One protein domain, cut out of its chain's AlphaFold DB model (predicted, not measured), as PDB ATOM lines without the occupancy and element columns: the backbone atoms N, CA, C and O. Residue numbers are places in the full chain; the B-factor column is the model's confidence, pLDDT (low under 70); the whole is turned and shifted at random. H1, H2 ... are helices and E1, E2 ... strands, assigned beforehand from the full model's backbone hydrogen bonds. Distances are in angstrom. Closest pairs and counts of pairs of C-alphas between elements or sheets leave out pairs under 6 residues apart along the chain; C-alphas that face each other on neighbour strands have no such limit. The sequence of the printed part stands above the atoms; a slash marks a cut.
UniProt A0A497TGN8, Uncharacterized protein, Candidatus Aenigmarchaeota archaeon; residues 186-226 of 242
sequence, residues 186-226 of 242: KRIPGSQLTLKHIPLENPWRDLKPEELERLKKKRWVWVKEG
ATOM      1  N   LYS A 186     -37.552  28.530   2.992       85.94
ATOM      2  CA  LYS A 186     -38.061  27.743   4.120       85.94
ATOM      3  C   LYS A 186     -37.591  26.299   4.044       85.94
ATOM      4  O   LYS A 186     -37.314  25.760   2.976       85.94
ATOM      5  N   ARG A 187     -37.496  25.675   5.215       88.06
ATOM      6  CA  ARG A 187     -37.169  24.260   5.367       88.06
ATOM      7  C   ARG A 187     -38.453  23.514   5.700       88.06
ATOM      8  O   ARG A 187     -39.029  23.771   6.754       88.06
ATOM      9  N   ILE A 188     -38.879  22.617   4.819       87.81
ATOM     10  CA  ILE A 188     -40.067  21.779   5.021       87.81
ATOM     11  C   ILE A 188     -39.664  20.305   5.151       87.81
ATOM     12  O   ILE A 188     -38.616  19.911   4.620       87.81
ATOM     13  N   PRO A 189     -40.429  19.479   5.883       89.25
ATOM     14  CA  PRO A 189     -40.230  18.035   5.880       89.25
ATOM     15  C   PRO A 189     -40.400  17.473   4.466       89.25
ATOM     16  O   PRO A 189     -41.292  17.910   3.740       89.25
ATOM     17  N   GLY A 190     -39.595  16.475   4.090       85.19
ATOM     18  CA  GLY A 190     -39.727  15.826   2.780       85.19
ATOM     19  C   GLY A 190     -41.134  15.269   2.532       85.19
ATOM     20  O   GLY A 190     -41.625  15.332   1.413       85.19
ATOM     21  N   SER A 191     -41.830  14.823   3.582       86.50
ATOM     22  CA  SER A 191     -43.204  14.311   3.508       86.50
ATOM     23  C   SER A 191     -44.252  15.337   3.059       86.50
ATOM     24  O   SER A 191     -45.301  14.935   2.568       86.50
ATOM     25  N   GLN A 192     -43.987  16.638   3.214       84.69
ATOM     26  CA  GLN A 192     -44.888  17.723   2.798       84.69
ATOM     27  C   GLN A 192     -44.547  18.277   1.408       84.69
ATOM     28  O   GLN A 192     -45.203  19.200   0.931       84.69
ATOM     29  N   LEU A 193     -43.513  17.738   0.756       84.69
ATOM     30  CA  LEU A 193     -43.109  18.174  -0.571       84.69
ATOM     31  C   LEU A 193     -44.156  17.735  -1.606       84.69
ATOM     32  O   LEU A 193     -44.584  16.580  -1.638       84.69
ATOM     33  N   THR A 194     -44.537  18.662  -2.477       82.69
ATOM     34  CA  THR A 194     -45.438  18.441  -3.621       82.69
ATOM     35  C   THR A 194     -44.735  18.868  -4.910       82.69
ATOM     36  O   THR A 194     -43.729  19.575  -4.856       82.69
ATOM     37  N   LEU A 195     -45.263  18.469  -6.073       80.44
ATOM     38  CA  LEU A 195     -44.695  18.824  -7.386       80.44
ATOM     39  C   LEU A 195     -44.651  20.340  -7.649       80.44
ATOM     40  O   LEU A 195     -43.847  20.792  -8.455       80.44
ATOM     41  N   LYS A 196     -45.490  21.113  -6.951       74.50
ATOM     42  CA  LYS A 196     -45.571  22.574  -7.072       74.50
ATOM     43  C   LYS A 196     -44.489  23.316  -6.278       74.50
ATOM     44  O   LYS A 196     -44.267  24.503  -6.499       74.50
ATOM     45  N   HIS A 197     -43.803  22.646  -5.351       78.69
ATOM     46  CA  HIS A 197     -42.710  23.261  -4.598       78.69
ATOM     47  C   HIS A 197     -41.441  23.357  -5.455       78.69
ATOM     48  O   HIS A 197     -41.096  22.416  -6.162       78.69
ATOM     49  N   ILE A 198     -40.697  24.460  -5.318       76.31
ATOM     50  CA  ILE A 198     -39.438  24.695  -6.044       76.31
ATOM     51  C   ILE A 198     -38.242  24.451  -5.103       76.31
ATOM     52  O   ILE A 198     -37.966  25.289  -4.228       76.31
ATOM     53  N   PRO A 199     -37.510  23.325  -5.233       78.88
ATOM     54  CA  PRO A 199     -36.325  23.059  -4.426       78.88
ATOM     55  C   PRO A 199     -35.216  24.061  -4.733       78.88
ATOM     56  O   PRO A 199     -34.960  24.391  -5.888       78.88
ATOM     57  N   LEU A 200     -34.461  24.465  -3.710       77.56
ATOM     58  CA  LEU A 200     -33.285  25.320  -3.923       77.56
ATOM     59  C   LEU A 200     -32.167  24.646  -4.726       77.56
ATOM     60  O   LEU A 200     -31.338  25.347  -5.296       77.56
ATOM     61  N   GLU A 201     -32.136  23.312  -4.761       72.12
ATOM     62  CA  GLU A 201     -31.155  22.541  -5.536       72.12
ATOM     63  C   GLU A 201     -31.347  22.752  -7.054       72.12
ATOM     64  O   GLU A 201     -30.367  22.713  -7.788       72.12
ATOM     65  N   ASN A 202     -32.574  23.042  -7.512       70.00
ATOM     66  CA  ASN A 202     -32.904  23.321  -8.914       70.00
ATOM     67  C   ASN A 202     -34.015  24.386  -9.013       70.00
ATOM     68  O   ASN A 202     -35.175  24.049  -9.245       70.00
ATOM     69  N   PRO A 203     -33.686  25.684  -8.869       63.91
ATOM     70  CA  PRO A 203     -34.692  26.743  -8.770       63.91
ATOM     71  C   PRO A 203     -35.424  27.056 -10.087       63.91
ATOM     72  O   PRO A 203     -36.368  27.838 -10.078       63.91
ATOM     73  N   TRP A 204     -34.990  26.466 -11.206       62.72
ATOM     74  CA  TRP A 204     -35.476  26.771 -12.559       62.72
ATOM     75  C   TRP A 204     -36.291  25.640 -13.198       62.72
ATOM     76  O   TRP A 204     -36.696  25.753 -14.352       62.72
ATOM     77  N   ARG A 205     -36.503  24.529 -12.484       69.31
ATOM     78  CA  ARG A 205     -37.171  23.342 -13.023       69.31
ATOM     79  C   ARG A 205     -38.213  22.827 -12.042       69.31
ATOM     80  O   ARG A 205     -37.927  22.703 -10.854       69.31
ATOM     81  N   ASP A 206     -39.383  22.476 -12.566       71.81
ATOM     82  CA  ASP A 206     -40.381  21.749 -11.786       71.81
ATOM     83  C   ASP A 206     -39.836  20.374 -11.389       71.81
ATOM     84  O   ASP A 206     -39.060  19.745 -12.121       71.81
ATOM     85  N   LEU A 207     -40.263  19.906 -10.220       77.56
ATOM     86  CA  LEU A 207     -39.900  18.588  -9.727       77.56
ATOM     87  C   LEU A 207     -40.463  17.504 -10.639       77.56
ATOM     88  O   LEU A 207     -41.665  17.451 -10.900       77.56
ATOM     89  N   LYS A 208     -39.608  16.570 -11.057       83.19
ATOM     90  CA  LYS A 208     -40.099  15.323 -11.645       83.19
ATOM     91  C   LYS A 208     -40.733  14.433 -10.572       83.19
ATOM     92  O   LYS A 208     -40.244  14.424  -9.438       83.19
ATOM     93  N   PRO A 209     -41.727  13.595 -10.921       84.00
ATOM     94  CA  PRO A 209     -42.275  12.596  -9.997       84.00
ATOM     95  C   PRO A 209     -41.190  11.709  -9.363       84.00
ATOM     96  O   PRO A 209     -41.205  11.448  -8.164       84.00
ATOM     97  N   GLU A 210     -40.183  11.325 -10.149       85.25
ATOM     98  CA  GLU A 210     -39.035  10.521  -9.704       85.25
ATOM     99  C   GLU A 210     -38.166  11.244  -8.659       85.25
ATOM    100  O   GLU A 210     -37.683  10.639  -7.699       85.25
ATOM    101  N   GLU A 211     -37.950  12.548  -8.842       82.75
ATOM    102  CA  GLU A 211     -37.161  13.387  -7.937       82.75
ATOM    103  C   GLU A 211     -37.931  13.671  -6.648       82.75
ATOM    104  O   GLU A 211     -37.347  13.643  -5.562       82.75
ATOM    105  N   LEU A 212     -39.248  13.870  -6.755       86.19
ATOM    106  CA  LEU A 212     -40.137  14.043  -5.615       86.19
ATOM    107  C   LEU A 212     -40.048  12.847  -4.663       86.19
ATOM    108  O   LEU A 212     -39.848  13.037  -3.464       86.19
ATOM    109  N   GLU A 213     -40.112  11.619  -5.181       86.62
ATOM    110  CA  GLU A 213     -40.006  10.405  -4.362       86.62
ATOM    111  C   GLU A 213     -38.633  10.261  -3.683       86.62
ATOM    112  O   GLU A 213     -38.532   9.786  -2.549       86.62
ATOM    113  N   ARG A 214     -37.555  10.734  -4.321       85.50
ATOM    114  CA  ARG A 214     -36.223  10.780  -3.692       85.50
ATOM    115  C   ARG A 214     -36.159  11.821  -2.578       85.50
ATOM    116  O   ARG A 214     -35.617  11.544  -1.508       85.50
ATOM    117  N   LEU A 215     -36.705  13.012  -2.810       86.81
ATOM    118  CA  LEU A 215     -36.672  14.114  -1.850       86.81
ATOM    119  C   LEU A 215     -37.620  13.900  -0.669       86.81
ATOM    120  O   LEU A 215     -37.286  14.313   0.441       86.81
ATOM    121  N   LYS A 216     -38.733  13.180  -0.858       87.00
ATOM    122  CA  LYS A 216     -39.634  12.771   0.230       87.00
ATOM    123  C   LYS A 216     -38.937  11.936   1.305       87.00
ATOM    124  O   LYS A 216     -39.304  12.024   2.474       87.00
ATOM    125  N   LYS A 217     -37.899  11.177   0.933       88.75
ATOM    126  CA  LYS A 217     -37.080  10.385   1.869       88.75
ATOM    127  C   LYS A 217     -36.144  11.244   2.724       88.75
ATOM    128  O   LYS A 217     -35.684  10.788   3.768       88.75
ATOM    129  N   LYS A 218     -35.834  12.480   2.310       87.56
ATOM    130  CA  LYS A 218     -35.015  13.392   3.118       87.56
ATOM    131  C   LYS A 218     -35.849  13.895   4.300       87.56
ATOM    132  O   LYS A 218     -36.986  14.330   4.138       87.56
ATOM    133  N   ARG A 219     -35.245  13.943   5.496       88.31
ATOM    134  CA  ARG A 219     -35.896  14.520   6.690       88.31
ATOM    135  C   ARG A 219     -36.326  15.971   6.456       88.31
ATOM    136  O   ARG A 219     -37.346  16.400   6.981       88.31
ATOM    137  N   TRP A 220     -35.544  16.714   5.675       88.94
ATOM    138  CA  TRP A 220     -35.791  18.118   5.391       88.94
ATOM    139  C   TRP A 220     -35.320  18.516   3.997       88.94
ATOM    140  O   TRP A 220     -34.228  18.122   3.584       88.94
ATOM    141  N   VAL A 221     -36.090  19.382   3.345       88.00
ATOM    142  CA  VAL A 221     -35.796  19.957   2.030       88.00
ATOM    143  C   VAL A 221     -35.936  21.475   2.108       88.00
ATOM    144  O   VAL A 221     -36.822  21.996   2.790       88.00
ATOM    145  N   TRP A 222     -35.031  22.192   1.444       87.38
ATOM    146  CA  TRP A 222     -35.129  23.640   1.308       87.38
ATOM    147  C   TRP A 222     -35.941  24.007   0.077       87.38
ATOM    148  O   TRP A 222     -35.619  23.579  -1.032       87.38
ATOM    149  N   VAL A 223     -36.951  24.843   0.283       86.75
ATOM    150  CA  VAL A 223     -37.870  25.295  -0.755       86.75
ATOM    151  C   VAL A 223     -37.939  26.817  -0.752       86.75
ATOM    152  O   VAL A 223     -37.851  27.455   0.304       86.75
ATOM    153  N   LYS A 224     -38.070  27.397  -1.946       85.00
ATOM    154  CA  LYS A 224     -38.372  28.816  -2.130       85.00
ATOM    155  C   LYS A 224     -39.889  28.994  -2.200       85.00
ATOM    156  O   LYS A 224     -40.537  28.437  -3.076       85.00
ATOM    157  N   GLU A 225     -40.442  29.753  -1.266       83.00
ATOM    158  CA  GLU A 225     -41.840  30.181  -1.293       83.00
ATOM    159  C   GLU A 225     -41.961  31.482  -2.093       83.00
ATOM    160  O   GLU A 225     -41.103  32.364  -1.988       83.00
ATOM    161  N   GLY A 226     -43.002  31.586  -2.915       81.81
ATOM    162  CA  GLY A 226     -43.296  32.784  -3.695       81.81
ATOM    163  C   GLY A 226     -43.982  33.878  -2.878       81.81
ATOM    164  O   GLY A 226     -44.320  33.719  -1.702       81.81
TER     165      GLY A 226
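AT A GLANCE: This is residues 186 to 226 of the 242 residues of an uncharacterized protein of Candidatus Aenigmarchaeota archaeon (UniProt A0A497TGN8). What is the picture? Little regular structure: a two-strand antiparallel ribbon, E1 and E2, at one end, a short helix, H1, at the other, and a long looping link, residues 189 to 208, whose residues 198 to 199 pair antiparallel with 223 to 224 of E2. What is the make-up? The 41 printed residues, 15 in named elements, run E1, H1, E2, class mixed; the whole is compact, radius of gyration of the C-alphas 8.9 A, spans 22 by 21 by 14 A.

HOW THE PARTS SIT: How do E1, residues 186 to 188, and E2, residues 221 to 224, pair? They are antiparallel at 139 degrees, with N 186 and O 223 2.9 A apart, within hydrogen-bond range. Where is H1, residues 209 to 216? Its closest C-alpha to E2 is that of Leu 215, 7.1 A from that of Val 221; its O i to N i+4 pairs are each within hydrogen-bond range.

IN THESE COORDINATES: Where does E1 begin? C-alpha 186 is at (-38.061, 27.743, 4.120). How long are H1 and E2? H1 spans 10.6 A; E2 spans 10.1 A, ending at C-alpha 224, (-38.372, 28.816, -2.130).

THE WHOLE: How large is it? The farthest C-alphas, Lys 217 and Gly 226, are 23.9 A apart; the printed part has no cut. Which links and confidence? E1 to H1 is long, H1 to E2 tight; residues 203 to 205 have pLDDT under 70.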